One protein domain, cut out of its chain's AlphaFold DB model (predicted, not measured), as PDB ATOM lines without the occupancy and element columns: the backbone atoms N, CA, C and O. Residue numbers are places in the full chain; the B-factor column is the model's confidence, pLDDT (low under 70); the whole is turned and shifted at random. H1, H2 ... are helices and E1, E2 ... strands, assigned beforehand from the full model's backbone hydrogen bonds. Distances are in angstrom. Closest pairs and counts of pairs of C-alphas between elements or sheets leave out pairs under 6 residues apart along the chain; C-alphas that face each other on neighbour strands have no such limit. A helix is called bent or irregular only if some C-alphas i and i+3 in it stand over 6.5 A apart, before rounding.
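This is residues 197 to 293 of the 1236 residues of an uncharacterized protein of Desulfobacteraceae bacterium (UniProt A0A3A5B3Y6). The model has two lobes: a larger one, in which a twisted four-stranded sheet has H2 and H3 over one face, and a small three-stranded sheet, E3, E4 and E5, at one end of the long axis. The short helix H1 lies on the way back from the small sheet to the larger lobe. The 97 printed residues hold three named helices and seven named strands in the order E1 E2 E3 E4 E5 H1 E6 H2 E7 H3, a mixed class. The larger sheet, E6 E2 E1 E7, is mixed and the smaller, E3 E4 E5, is antiparallel. The whole is compact, with a radius of gyration of the C-alphas of 13.8 A, yet elongated, spanning 43 by 25 by 20 A.

In the larger sheet, E1, residues 197 to 203, and E2, residues 207 to 214, form a hairpin, with N 199 and O 211 2.8 A apart. E6, residues 255 to 260, is antiparallel to E2, with N 257 and O 210 at 2.8 A. E7, residues 279 to 281, is parallel to E1, with N 200 and O 280 at 2.8 A. The sheet is only just strongly twisted, its C-alphas up to 4.3 A off the best plane. H2, residues 263 to 278, is on this sheet at a height of 9.1 A; its closest C-alpha pair with E1 is Arg 197 and Trp 278, 5.2 A. H2 is irregular, with C-alphas 274 and 277 7.8 A apart, and has a kink of 72 degrees near residue 272. E6, H2 and E7 form a split strand-helix-strand unit, two strands of one sheet that are not neighbours with a helix between them along the chain; E2 and E1 are between E6 and E7 in the sheet, and the crossover is right-handed. H3, residues 283 to 289, is on the same face at a height of 9.2 A; the C-alphas of Val 203 and Leu 286, its closest pair with E1, are 6.0 A apart. H2 and H3 are apart. These are two layers, helices on one face of a sheet. E3, residues 221 to 223, E4, residues 230 to 233, and E5, residues 236 to 239, make a meander, each strand the antiparallel neighbour of the one before. N 222 and O 232 are 3.0 A apart, N 231 and O 238 2.9 A. H1, residues 243 to 246, only grazes this sheet, and is close to H2 but not clearly touching, Leu 246 and Val 271 having C-alphas 6.5 A apart. Every O i to N i+4 pair of H3 is within hydrogen-bond range, 7 of 12 in H2, and H1 is too short for one.

E1 begins at C-alpha 197, (1.258, -26.993, -27.809), and is 17.8 A long; E2 is 22.2 A, E6 16.3 A and H2 19.1 A. H3, 10.5 A, ends at C-alpha 289, (-3.287, -5.394, -31.405).

The C-alphas farthest apart, Glu 205 and Asp 235, are 43.4 A apart. The printed part has no cut and no long link. Mean pLDDT of the printed part is 77.3; 13 residues are under 70, among them 247 to 250.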
ATOM      1  N   ARG A 197       2.144 -27.787 -26.939       83.06
ATOM      2  CA  ARG A 197       1.258 -26.993 -27.809       83.06
ATOM      3  C   ARG A 197       0.783 -25.742 -27.070       83.06
ATOM      4  O   ARG A 197       0.404 -25.828 -25.898       83.06
ATOM      5  N   ILE A 198       0.792 -24.602 -27.760       85.69
ATOM      6  CA  ILE A 198       0.345 -23.302 -27.238       85.69
ATOM      7  C   ILE A 198      -0.977 -22.916 -27.909       85.69
ATOM      8  O   ILE A 198      -1.114 -23.019 -29.124       85.69
ATOM      9  N   THR A 199      -1.959 -22.448 -27.140       86.44
ATOM     10  CA  THR A 199      -3.240 -21.950 -27.658       86.44
ATOM     11  C   THR A 199      -3.506 -20.529 -27.170       86.44
ATOM     12  O   THR A 199      -3.622 -20.303 -25.969       86.44
ATOM     13  N   ILE A 200      -3.632 -19.572 -28.089       86.12
ATOM     14  CA  ILE A 200      -3.985 -18.176 -27.795       86.12
ATOM     15  C   ILE A 200      -5.501 -18.093 -27.581       86.12
ATOM     16  O   ILE A 200      -6.268 -18.280 -28.531       86.12
ATOM     17  N   LYS A 201      -5.927 -17.830 -26.341       85.75
ATOM     18  CA  LYS A 201      -7.344 -17.774 -25.948       85.75
ATOM     19  C   LYS A 201      -7.940 -16.384 -26.166       85.75
ATOM     20  O   LYS A 201      -8.932 -16.246 -26.882       85.75
ATOM     21  N   GLU A 202      -7.325 -15.368 -25.568       84.00
ATOM     22  CA  GLU A 202      -7.829 -13.993 -25.566       84.00
ATOM     23  C   GLU A 202      -6.693 -12.985 -25.766       84.00
ATOM     24  O   GLU A 202      -5.581 -13.177 -25.271       84.00
ATOM     25  N   VAL A 203      -6.983 -11.916 -26.510       80.25
ATOM     26  CA  VAL A 203      -6.058 -10.816 -26.803       80.25
ATOM     27  C   VAL A 203      -6.775  -9.498 -26.505       80.25
ATOM     28  O   VAL A 203      -7.654  -9.058 -27.262       80.25
ATOM     29  N   THR A 204      -6.418  -8.877 -25.383       78.75
ATOM     30  CA  THR A 204      -6.854  -7.521 -25.025       78.75
ATOM     31  C   THR A 204      -5.790  -6.505 -25.440       78.75
ATOM     32  O   THR A 204      -4.765  -6.881 -25.992       78.75
ATOM     33  N   GLU A 205      -6.027  -5.210 -25.224       69.00
ATOM     34  CA  GLU A 205      -5.021  -4.179 -25.523       69.00
ATOM     35  C   GLU A 205      -3.814  -4.251 -24.576       69.00
ATOM     36  O   GLU A 205      -2.704  -3.917 -24.970       69.00
ATOM     37  N   ASP A 206      -4.001  -4.748 -23.349       72.06
ATOM     38  CA  ASP A 206      -2.967  -4.756 -22.304       72.06
ATOM     39  C   ASP A 206      -2.390  -6.139 -21.991       72.06
ATOM     40  O   ASP A 206      -1.394  -6.249 -21.263       72.06
ATOM     41  N   ALA A 207      -3.034  -7.208 -22.466       80.56
ATOM     42  CA  ALA A 207      -2.690  -8.564 -22.075       80.56
ATOM     43  C   ALA A 207      -3.038  -9.618 -23.130       80.56
ATOM     44  O   ALA A 207      -4.041  -9.532 -23.835       80.56
ATOM     45  N   VAL A 208      -2.251 -10.692 -23.129       83.81
ATOM     46  CA  VAL A 208      -2.478 -11.880 -23.960       83.81
ATOM     47  C   VAL A 208      -2.625 -13.097 -23.061       83.81
ATOM     48  O   VAL A 208      -1.727 -13.396 -22.272       83.81
ATOM     49  N   GLU A 209      -3.740 -13.813 -23.183       86.06
ATOM     50  CA  GLU A 209      -3.965 -15.075 -22.481       86.06
ATOM     51  C   GLU A 209      -3.642 -16.273 -23.374       86.06
ATOM     52  O   GLU A 209      -4.225 -16.481 -24.443       86.06
ATOM     53  N   LEU A 210      -2.703 -17.087 -22.901       87.94
ATOM     54  CA  LEU A 210      -2.178 -18.270 -23.567       87.94
ATOM     55  C   LEU A 210      -2.469 -19.504 -22.716       87.94
ATOM     56  O   LEU A 210      -2.370 -19.464 -21.495       87.94
ATOM     57  N   TYR A 211      -2.767 -20.629 -23.347       85.94
ATOM     58  CA  TYR A 211      -2.788 -21.936 -22.702       85.94
ATOM     59  C   TYR A 211      -1.639 -22.778 -23.237       85.94
ATOM     60  O   TYR A 211      -1.571 -23.029 -24.439       85.94
ATOM     61  N   VAL A 212      -0.732 -23.195 -22.358       85.38
ATOM     62  CA  VAL A 212       0.423 -24.025 -22.716       85.38
ATOM     63  C   VAL A 212       0.181 -25.429 -22.182       85.38
ATOM     64  O   VAL A 212      -0.077 -25.603 -20.992       85.38
ATOM     65  N   SER A 213       0.257 -26.424 -23.064       84.00
ATOM     66  CA  SER A 213       0.114 -27.842 -22.728       84.00
ATOM     67  C   SER A 213       1.415 -28.584 -22.993       84.00
ATOM     68  O   SER A 213       1.868 -28.620 -24.134       84.00
ATOM     69  N   PHE A 214       2.013 -29.157 -21.949       81.62
ATOM     70  CA  PHE A 214       3.191 -30.022 -22.040       81.62
ATOM     71  C   PHE A 214       2.764 -31.489 -21.978       81.62
ATOM     72  O   PHE A 214       1.937 -31.857 -21.142       81.62
ATOM     73  N   ARG A 215       3.323 -32.319 -22.865       75.62
ATOM     74  CA  ARG A 215       3.052 -33.766 -22.909       75.62
ATOM     75  C   ARG A 215       3.844 -34.549 -21.869       75.62
ATOM     76  O   ARG A 215       3.361 -35.556 -21.364       75.62
ATOM     77  N   VAL A 216       5.054 -34.084 -21.573       74.56
ATOM     78  CA  VAL A 216       5.979 -34.684 -20.608       74.56
ATOM     79  C   VAL A 216       6.501 -33.583 -19.691       74.56
ATOM     80  O   VAL A 216       6.382 -32.402 -20.023       74.56
ATOM     81  N   ASP A 217       7.043 -33.956 -18.532       73.75
ATOM     82  CA  ASP A 217       7.593 -33.006 -17.567       73.75
ATOM     83  C   ASP A 217       8.667 -32.110 -18.224       73.75
ATOM     84  O   ASP A 217       9.707 -32.625 -18.655       73.75
ATOM     85  N   PRO A 218       8.451 -30.782 -18.299       69.19
ATOM     86  CA  PRO A 218       9.377 -29.829 -18.916       69.19
ATOM     87  C   PRO A 218      10.810 -29.901 -18.385       69.19
ATOM     88  O   PRO A 218      11.740 -29.580 -19.123       69.19
ATOM     89  N   ALA A 219      10.991 -30.307 -17.125       69.81
ATOM     90  CA  ALA A 219      12.303 -30.406 -16.486       69.81
ATOM     91  C   ALA A 219      13.155 -31.573 -17.017       69.81
ATOM     92  O   ALA A 219      14.379 -31.534 -16.927       69.81
ATOM     93  N   SER A 220      12.515 -32.597 -17.587       72.81
ATOM     94  CA  SER A 220      13.184 -33.797 -18.106       72.81
ATOM     95  C   SER A 220      13.690 -33.654 -19.549       72.81
ATOM     96  O   SER A 220      14.402 -34.526 -20.042       72.81
ATOM     97  N   ALA A 221      13.340 -32.556 -20.227       75.25
ATOM     98  CA  ALA A 221      13.691 -32.302 -21.618       75.25
ATOM     99  C   ALA A 221      15.096 -31.703 -21.764       75.25
ATOM    100  O   ALA A 221      15.350 -30.577 -21.326       75.25
ATOM    101  N   LYS A 222      15.986 -32.423 -22.455       75.06
ATOM    102  CA  LYS A 222      17.339 -31.958 -22.787       75.06
ATOM    103  C   LYS A 222      17.466 -31.683 -24.284       75.06
ATOM    104  O   LYS A 222      16.989 -32.455 -25.111       75.06
ATOM    105  N   GLU A 223      18.106 -30.574 -24.640       74.44
ATOM    106  CA  GLU A 223      18.443 -30.262 -26.034       74.44
ATOM    107  C   GLU A 223      19.626 -31.095 -26.512       74.44
ATOM    108  O   GLU A 223      20.584 -31.285 -25.767       74.44
ATOM    109  N   ILE A 224      19.585 -31.505 -27.778       76.44
ATOM    110  CA  ILE A 224      20.705 -32.163 -28.448       76.44
ATOM    111  C   ILE A 224      21.538 -31.080 -29.155       76.44
ATOM    112  O   ILE A 224      21.097 -30.571 -30.187       76.44
ATOM    113  N   PRO A 225      22.738 -30.703 -28.669       67.44
ATOM    114  CA  PRO A 225      23.512 -29.598 -29.244       67.44
ATOM    115  C   PRO A 225      23.881 -29.819 -30.714       67.44
ATOM    116  O   PRO A 225      23.910 -28.872 -31.494       67.44
ATOM    117  N   SER A 226      24.123 -31.071 -31.102       67.94
ATOM    118  CA  SER A 226      24.446 -31.436 -32.481       67.94
ATOM    119  C   SER A 226      23.232 -31.482 -33.415       67.94
ATOM    120  O   SER A 226      23.422 -31.531 -34.625       67.94
ATOM    121  N   PHE A 227      22.001 -31.505 -32.886       70.31
ATOM    122  CA  PHE A 227      20.773 -31.739 -33.654       70.31
ATOM    123  C   PHE A 227      19.664 -30.754 -33.254       70.31
ATOM    124  O   PHE A 227      18.808 -31.029 -32.413       70.31
ATOM    125  N   GLY A 228      19.706 -29.564 -33.861       65.25
ATOM    126  CA  GLY A 228      18.776 -28.473 -33.571       65.25
ATOM    127  C   GLY A 228      17.304 -28.835 -33.818       65.25
ATOM    128  O   GLY A 228      16.973 -29.613 -34.710       65.25
ATOM    129  N   ASN A 229      16.405 -28.220 -33.041       72.31
ATOM    130  CA  ASN A 229      14.943 -28.413 -33.067       72.31
ATOM    131  C   ASN A 229      14.429 -29.774 -32.555       72.31
ATOM    132  O   ASN A 229      13.241 -30.064 -32.719       72.31
ATOM    133  N   HIS A 230      15.283 -30.588 -31.931       80.25
ATOM    134  CA  HIS A 230      14.894 -31.835 -31.275       80.25
ATOM    135  C   HIS A 230      15.431 -31.899 -29.845       80.25
ATOM    136  O   HIS A 230      16.470 -31.326 -29.507       80.25
ATOM    137  N   ILE A 231      14.701 -32.619 -29.005       79.88
ATOM    138  CA  ILE A 231      15.035 -32.856 -27.605       79.88
ATOM    139  C   ILE A 231      15.010 -34.352 -27.308       79.88
ATOM    140  O   ILE A 231      14.305 -35.112 -27.976       79.88
ATOM    141  N   VAL A 232      15.741 -34.751 -26.272       79.00
ATOM    142  CA  VAL A 232      15.671 -36.085 -25.672       79.00
ATOM    143  C   VAL A 232      14.924 -35.986 -24.354       79.00
ATOM    144  O   VAL A 232      15.219 -35.121 -23.524       79.00
ATOM    145  N   VAL A 233      13.964 -36.887 -24.166       77.25
ATOM    146  CA  VAL A 233      13.289 -37.111 -22.889       77.25
ATOM    147  C   VAL A 233      13.408 -38.593 -22.552       77.25
ATOM    148  O   VAL A 233      12.833 -39.431 -23.251       77.25
ATOM    149  N   ALA A 234      14.170 -38.910 -21.500       74.25
ATOM    150  CA  ALA A 234      14.624 -40.272 -21.202       74.25
ATOM    151  C   ALA A 234      15.295 -40.910 -22.438       74.25
ATOM    152  O   ALA A 234      16.348 -40.439 -22.850       74.25
ATOM    153  N   ASP A 235      14.655 -41.890 -23.077       76.50
ATOM    154  CA  ASP A 235      15.176 -42.587 -24.264       76.50
ATOM    155  C   ASP A 235      14.406 -42.248 -25.552       76.50
ATOM    156  O   ASP A 235      14.476 -42.983 -26.535       76.50
ATOM    157  N   THR A 236      13.601 -41.177 -25.564       79.94
ATOM    158  CA  THR A 236      12.803 -40.783 -26.740       79.94
ATOM    159  C   THR A 236      13.222 -39.420 -27.276       79.94
ATOM    160  O   THR A 236      13.185 -38.420 -26.559       79.94
ATOM    161  N   ILE A 237      13.575 -39.379 -28.559       81.75
ATOM    162  CA  ILE A 237      13.832 -38.156 -29.317       81.75
ATOM    163  C   ILE A 237      12.515 -37.647 -29.903       81.75
ATOM    164  O   ILE A 237      11.772 -38.406 -30.527       81.75
ATOM    165  N   MET A 238      12.240 -36.355 -29.734       81.62
ATOM    166  CA  MET A 238      11.048 -35.698 -30.282       81.62
ATOM    167  C   MET A 238      11.330 -34.257 -30.728       81.62
ATOM    168  O   MET A 238      12.267 -33.632 -30.220       81.62
ATOM    169  N   PRO A 239      10.542 -33.702 -31.669       78.50
ATOM    170  CA  PRO A 239      10.704 -32.323 -32.113       78.50
ATOM    171  C   PRO A 239      10.289 -31.336 -31.012       78.50
ATOM    172  O   PRO A 239       9.219 -31.444 -30.407       78.50
ATOM    173  N   GLY A 240      11.135 -30.349 -30.730       77.38
ATOM    174  CA  GLY A 240      10.915 -29.423 -29.623       77.38
ATOM    175  C   GLY A 240      12.128 -28.560 -29.294       77.38
ATOM    176  O   GLY A 240      13.220 -28.760 -29.817       77.38
ATOM    177  N   PHE A 241      11.925 -27.608 -28.387       77.81
ATOM    178  CA  PHE A 241      12.993 -26.838 -27.746       77.81
ATOM    179  C   PHE A 241      12.934 -27.069 -26.241       77.81
ATOM    180  O   PHE A 241      11.841 -27.278 -25.702       77.81
ATOM    181  N   ALA A 242      14.076 -26.982 -25.555       74.56
ATOM    182  CA  ALA A 242      14.076 -27.073 -24.101       74.56
ATOM    183  C   ALA A 242      13.295 -25.880 -23.512       74.56
ATOM    184  O   ALA A 242      13.664 -24.724 -23.766       74.56
ATOM    185  N   PRO A 243      12.247 -26.112 -22.695       71.88
ATOM    186  CA  PRO A 243      11.414 -25.036 -22.151       71.88
ATOM    187  C   PRO A 243      12.209 -23.995 -21.350       71.88
ATOM    188  O   PRO A 243      11.914 -22.801 -21.425       71.88
ATOM    189  N   ALA A 244      13.265 -24.428 -20.648       69.31
ATOM    190  CA  ALA A 244      14.145 -23.556 -19.871       69.31
ATOM    191  C   ALA A 244      14.852 -22.490 -20.729       69.31
ATOM    192  O   ALA A 244      14.920 -21.329 -20.329       69.31
ATOM    193  N   LYS A 245      15.334 -22.859 -21.923       70.88
ATOM    194  CA  LYS A 245      16.028 -21.938 -22.837       70.88
ATOM    195  C   LYS A 245      15.067 -21.139 -23.708       70.88
ATOM    196  O   LYS A 245      15.306 -19.965 -23.963       70.88
ATOM    197  N   LEU A 246      13.984 -21.764 -24.170       70.62
ATOM    198  CA  LEU A 246      13.045 -21.122 -25.086       70.62
ATOM    199  C   LEU A 246      12.218 -20.033 -24.396       70.62
ATOM    200  O   LEU A 246      12.030 -18.959 -24.959       70.62
ATOM    201  N   PHE A 247      11.714 -20.305 -23.192       67.25
ATOM    202  CA  PHE A 247      10.800 -19.400 -22.496       67.25
ATOM    203  C   PHE A 247      11.487 -18.547 -21.430       67.25
ATOM    204  O   PHE A 247      10.797 -17.807 -20.738       67.25
ATOM    205  N   SER A 248      12.810 -18.666 -21.245       67.12
ATOM    206  CA  SER A 248      13.545 -18.013 -20.143       67.12
ATOM    207  C   SER A 248      12.859 -18.204 -18.775       67.12
ATOM    208  O   SER A 248      12.796 -17.286 -17.964       67.12
ATOM    209  N   GLY A 249      12.255 -19.378 -18.547       65.69
ATOM    210  CA  GLY A 249      11.495 -19.689 -17.330       65.69
ATOM    211  C   GLY A 249      10.035 -19.198 -17.278       65.69
ATOM    212  O   GLY A 249       9.377 -19.431 -16.269       65.69
ATOM    213  N   MET A 250       9.487 -18.572 -18.330       65.00
ATOM    214  CA  MET A 250       8.103 -18.054 -18.329       65.00
ATOM    215  C   MET A 250       7.024 -19.144 -18.241       65.00
ATOM    216  O   MET A 250       5.989 -18.922 -17.613       65.00
ATOM    217  N   PHE A 251       7.240 -20.311 -18.860       75.44
ATOM    218  CA  PHE A 251       6.282 -21.424 -18.851       75.44
ATOM    219  C   PHE A 251       6.951 -22.687 -18.312       75.44
ATOM    220  O   PHE A 251       7.789 -23.291 -18.981       75.44
ATOM    221  N   THR A 252       6.578 -23.083 -17.096       67.81
ATOM    222  CA  THR A 252       7.187 -24.223 -16.383       67.81
ATOM    223  C   THR A 252       6.216 -25.374 -16.141       67.81
ATOM    224  O   THR A 252       6.646 -26.476 -15.819       67.81
ATOM    225  N   LYS A 253       4.907 -25.144 -16.301       77.19
ATOM    226  CA  LYS A 253       3.848 -26.149 -16.109       77.19
ATOM    227  C   LYS A 253       2.741 -26.015 -17.151       77.19
ATOM    228  O   LYS A 253       2.563 -24.955 -17.751       77.19
ATOM    229  N   THR A 254       1.957 -27.073 -17.333       82.25
ATOM    230  CA  THR A 254       0.723 -27.004 -18.126       82.25
ATOM    231  C   THR A 254      -0.283 -26.082 -17.435       82.25
ATOM    232  O   THR A 254      -0.560 -26.258 -16.250       82.25
ATOM    233  N   GLY A 255      -0.819 -25.091 -18.149       83.56
ATOM    234  CA  GLY A 255      -1.721 -24.108 -17.548       83.56
ATOM    235  C   GLY A 255      -2.044 -22.908 -18.434       83.56
ATOM    236  O   GLY A 255      -1.569 -22.793 -19.565       83.56
ATOM    237  N   THR A 256      -2.887 -22.016 -17.905       84.88
ATOM    238  CA  THR A 256      -3.212 -20.728 -18.541       84.88
ATOM    239  C   THR A 256      -2.279 -19.647 -17.997       84.88
ATOM    240  O   THR A 256      -2.136 -19.512 -16.785       84.88
ATOM    241  N   TYR A 257      -1.670 -18.876 -18.891       83.56
ATOM    242  CA  TYR A 257      -0.718 -17.810 -18.603       83.56
ATOM    243  C   TYR A 257      -1.209 -16.500 -19.199       83.56
ATOM    244  O   TYR A 257      -1.686 -16.469 -20.332       83.56
ATOM    245  N   ARG A 258      -1.052 -15.408 -18.451       85.25
ATOM    246  CA  ARG A 258      -1.413 -14.064 -18.900       85.25
ATOM    247  C   ARG A 258      -0.159 -13.219 -19.046       85.25
ATOM    248  O   ARG A 258       0.449 -12.837 -18.050       85.25
ATOM    249  N   LEU A 259       0.224 -12.937 -20.285       82.56
ATOM    250  CA  LEU A 259       1.337 -12.048 -20.595       82.56
ATOM    251  C   LEU A 259       0.869 -10.594 -20.490       82.56
ATOM    252  O   LEU A 259      -0.204 -10.261 -20.991       82.56
ATOM    253  N   ARG A 260       1.666  -9.742 -19.844       79.62
ATOM    254  CA  ARG A 260       1.450  -8.290 -19.724       79.62
ATOM    255  C   ARG A 260       2.776  -7.559 -19.913       79.62
ATOM    256  O   ARG A 260       3.832  -8.128 -19.633       79.62
ATOM    257  N   GLY A 261       2.719  -6.303 -20.350       75.25
ATOM    258  CA  GLY A 261       3.919  -5.479 -20.518       75.25
ATOM    259  C   GLY A 261       4.927  -6.110 -21.484       75.25
ATOM    260  O   GLY A 261       4.541  -6.680 -22.501       75.25
ATOM    261  N   GLU A 262       6.213  -6.070 -21.131       72.88
ATOM    262  CA  GLU A 262       7.333  -6.513 -21.983       72.88
ATOM    263  C   GLU A 262       7.332  -8.005 -22.329       72.88
ATOM    264  O   GLU A 262       7.943  -8.425 -23.313       72.88
ATOM    265  N   HIS A 263       6.610  -8.817 -21.554       75.25
ATOM    266  CA  HIS A 263       6.471 -10.243 -21.829       75.25
ATOM    267  C   HIS A 263       5.712 -10.503 -23.139       75.25
ATOM    268  O   HIS A 263       5.931 -11.540 -23.764       75.25
ATOM    269  N   VAL A 264       4.854  -9.569 -23.576       79.81
ATOM    270  CA  VAL A 264       4.122  -9.662 -24.848       79.81
ATOM    271  C   VAL A 264       5.058  -9.503 -26.059       79.81
ATOM    272  O   VAL A 264       5.159 -10.456 -26.836       79.81
ATOM    273  N   PRO A 265       5.797  -8.385 -26.237       74.69
ATOM    274  CA  PRO A 265       6.738  -8.243 -27.349       74.69
ATOM    275  C   PRO A 265       7.897  -9.247 -27.273       74.69
ATOM    276  O   PRO A 265       8.314  -9.763 -28.309       74.69
ATOM    277  N   HIS A 266       8.368  -9.620 -26.074       77.56
ATOM    278  CA  HIS A 266       9.381 -10.673 -25.930       77.56
ATOM    279  C   HIS A 266       8.890 -12.027 -26.470       77.56
ATOM    280  O   HIS A 266       9.611 -12.690 -27.220       77.56
ATOM    281  N   PHE A 267       7.657 -12.423 -26.132       79.75
ATOM    282  CA  PHE A 267       7.036 -13.631 -26.673       79.75
ATOM    283  C   PHE A 267       6.881 -13.546 -28.197       79.75
ATOM    284  O   PHE A 267       7.194 -14.508 -28.895       79.75
ATOM    285  N   LEU A 268       6.458 -12.394 -28.726       79.00
ATOM    286  CA  LEU A 268       6.269 -12.187 -30.163       79.00
ATOM    287  C   LEU A 268       7.561 -12.279 -30.979       79.00
ATOM    288  O   LEU A 268       7.532 -12.870 -32.055       79.00
ATOM    289  N   MET A 269       8.671 -11.727 -30.483       75.06
ATOM    290  CA  MET A 269       9.937 -11.698 -31.225       75.06
ATOM    291  C   MET A 269      10.787 -12.958 -31.029       75.06
ATOM    292  O   MET A 269      11.354 -13.475 -31.987       75.06
ATOM    293  N   ASN A 270      10.888 -13.472 -29.800       75.19
ATOM    294  CA  ASN A 270      11.883 -14.504 -29.474       75.19
ATOM    295  C   ASN A 270      11.309 -15.921 -29.411       75.19
ATOM    296  O   ASN A 270      12.037 -16.894 -29.627       75.19
ATOM    297  N   VAL A 271      10.013 -16.038 -29.106       77.56
ATOM    298  CA  VAL A 271       9.359 -17.321 -28.825       77.56
ATOM    299  C   VAL A 271       8.461 -17.732 -29.986       77.56
ATOM    300  O   VAL A 271       8.689 -18.782 -30.589       77.56
ATOM    301  N   LEU A 272       7.481 -16.897 -30.344       81.12
ATOM    302  CA  LEU A 272       6.451 -17.196 -31.339       81.12
ATOM    303  C   LEU A 272       7.012 -17.631 -32.708       81.12
ATOM    304  O   LEU A 272       6.475 -18.600 -33.244       81.12
ATOM    305  N   PRO A 273       8.089 -17.037 -33.271       81.19
ATOM    306  CA  PRO A 273       8.627 -17.470 -34.564       81.19
ATOM    307  C   PRO A 273       9.157 -18.909 -34.540       81.19
ATOM    308  O   PRO A 273       9.012 -19.635 -35.521       81.19
ATOM    309  N   LYS A 274       9.712 -19.352 -33.403       78.44
ATOM    310  CA  LYS A 274      10.264 -20.705 -33.224       78.44
ATOM    311  C   LYS A 274       9.174 -21.756 -33.010       78.44
ATOM    312  O   LYS A 274       9.316 -22.889 -33.455       78.44
ATOM    313  N   VAL A 275       8.070 -21.378 -32.361       80.00
ATOM    314  CA  VAL A 275       6.968 -22.293 -31.993       80.00
ATOM    315  C   VAL A 275       5.708 -22.114 -32.832       80.00
ATOM    316  O   VAL A 275       4.661 -22.679 -32.511       80.00
ATOM    317  N   LEU A 276       5.785 -21.347 -33.922       79.69
ATOM    318  CA  LEU A 276       4.632 -20.999 -34.752       79.69
ATOM    319  C   LEU A 276       3.895 -22.243 -35.273       79.69
ATOM    320  O   LEU A 276       2.668 -22.261 -35.311       79.69
ATOM    321  N   LYS A 277       4.649 -23.302 -35.606       79.62
ATOM    322  CA  LYS A 277       4.124 -24.600 -36.069       79.62
ATOM    323  C   LYS A 277       3.296 -25.342 -35.009       79.62
ATOM    324  O   LYS A 277       2.513 -26.216 -35.361       79.62
ATOM    325  N   TRP A 278       3.460 -25.003 -33.731       83.88
ATOM    326  CA  TRP A 278       2.795 -25.643 -32.586       83.88
ATOM    327  C   TRP A 278       1.901 -24.670 -31.804       83.88
ATOM    328  O   TRP A 278       1.541 -24.938 -30.654       83.88
ATOM    329  N   THR A 279       1.562 -23.529 -32.414       83.12
ATOM    330  CA  THR A 279       0.733 -22.485 -31.805       83.12
ATOM    331  C   THR A 279      -0.583 -22.331 -32.555       83.12
ATOM    332  O   THR A 279      -0.582 -22.034 -33.749       83.12
ATOM    333  N   ASP A 280      -1.702 -22.452 -31.845       79.81
ATOM    334  CA  ASP A 280      -3.070 -22.334 -32.364       79.81
ATOM    335  C   ASP A 280      -3.874 -21.235 -31.650       79.81
ATOM    336  O   ASP A 280      -3.411 -20.644 -30.677       79.81
ATOM    337  N   GLY A 281      -5.079 -20.926 -32.140       83.88
ATOM    338  CA  GLY A 281      -5.958 -19.893 -31.574       83.88
ATOM    339  C   GLY A 281      -5.946 -18.569 -32.346       83.88
ATOM    340  O   GLY A 281      -5.686 -18.549 -33.551       83.88
ATOM    341  N   LYS A 282      -6.246 -17.461 -31.654       82.81
ATOM    342  CA  LYS A 282      -6.445 -16.111 -32.227       82.81
ATOM    343  C   LYS A 282      -5.135 -15.417 -32.644       82.81
ATOM    344  O   LYS A 282      -4.735 -14.396 -32.090       82.81
ATOM    345  N   LYS A 283      -4.442 -16.000 -33.625       79.12
ATOM    346  CA  LYS A 283      -3.140 -15.533 -34.139       79.12
ATOM    347  C   LYS A 283      -3.218 -14.169 -34.843       79.12
ATOM    348  O   LYS A 283      -2.269 -13.395 -34.757       79.12
ATOM    349  N   GLU A 284      -4.327 -13.874 -35.520       75.19
ATOM    350  CA  GLU A 284      -4.531 -12.604 -36.237       75.19
ATOM    351  C   GLU A 284      -4.778 -11.432 -35.277       75.19
ATOM    352  O   GLU A 284      -4.123 -10.402 -35.413       75.19
ATOM    353  N   ASP A 285      -5.609 -11.624 -34.246       77.31
ATOM    354  CA  ASP A 285      -5.859 -10.619 -33.198       77.31
ATOM    355  C   ASP A 285      -4.573 -10.228 -32.454       77.31
ATOM    356  O   ASP A 285      -4.351  -9.063 -32.131       77.31
ATOM    357  N   LEU A 286      -3.693 -11.206 -32.208       79.50
ATOM    358  CA  LEU A 286      -2.393 -10.972 -31.582       79.50
ATOM    359  C   LEU A 286      -1.474 -10.114 -32.470       79.50
ATOM    360  O   LEU A 286      -0.767  -9.244 -31.965       79.50
ATOM    361  N   ARG A 287      -1.494 -10.337 -33.790       73.38
ATOM    362  CA  ARG A 287      -0.694  -9.566 -34.756       73.38
ATOM    363  C   ARG A 287      -1.238  -8.158 -34.991       73.38
ATOM    364  O   ARG A 287      -0.445  -7.272 -35.297       73.38
ATOM    365  N   SER A 288      -2.548  -7.947 -34.859       74.56
ATOM    366  CA  SER A 288      -3.174  -6.639 -35.081       74.56
ATOM    367  C   SER A 288      -3.076  -5.708 -33.869       74.56
ATOM    368  O   SER A 288      -2.784  -4.530 -34.054       74.56
ATOM    369  N   LYS A 289      -3.267  -6.215 -32.639       73.44
ATOM    370  CA  LYS A 289      -3.287  -5.394 -31.405       73.44
ATOM    371  C   LYS A 289      -1.937  -5.212 -30.710       73.44
ATOM    372  O   LYS A 289      -1.786  -4.317 -29.887       73.44
ATOM    373  N   HIS A 290      -0.971  -6.084 -30.983       75.50
ATOM    374  CA  HIS A 290       0.347  -6.054 -30.345       75.50
ATOM    375  C   HIS A 290       1.473  -6.131 -31.380       75.50
ATOM    376  O   HIS A 290       2.462  -6.832 -31.178       75.50
ATOM    377  N   LYS A 291       1.340  -5.418 -32.505       74.94
ATOM    378  CA  LYS A 291       2.388  -5.376 -33.533       74.94
ATOM    379  C   LYS A 291       3.673  -4.797 -32.928       74.94
ATOM    380  O   LYS A 291       3.663  -3.694 -32.389       74.94
ATOM    381  N   VAL A 292       4.793  -5.506 -33.030       73.06
ATOM    382  CA  VAL A 292       6.102  -4.885 -32.786       73.06
ATOM    383  C   VAL A 292       6.440  -4.076 -34.033       73.06
ATOM    384  O   VAL A 292       6.483  -4.622 -35.137       73.06
ATOM    385  N   ILE A 293       6.572  -2.761 -33.884       69.00
ATOM    386  CA  ILE A 293       6.760  -1.844 -35.006       69.00
ATOM    387  C   ILE A 293       8.235  -1.896 -35.423       69.00
ATOM    388  O   ILE A 293       9.102  -1.201 -34.889       69.00
TER     389      ILE A 293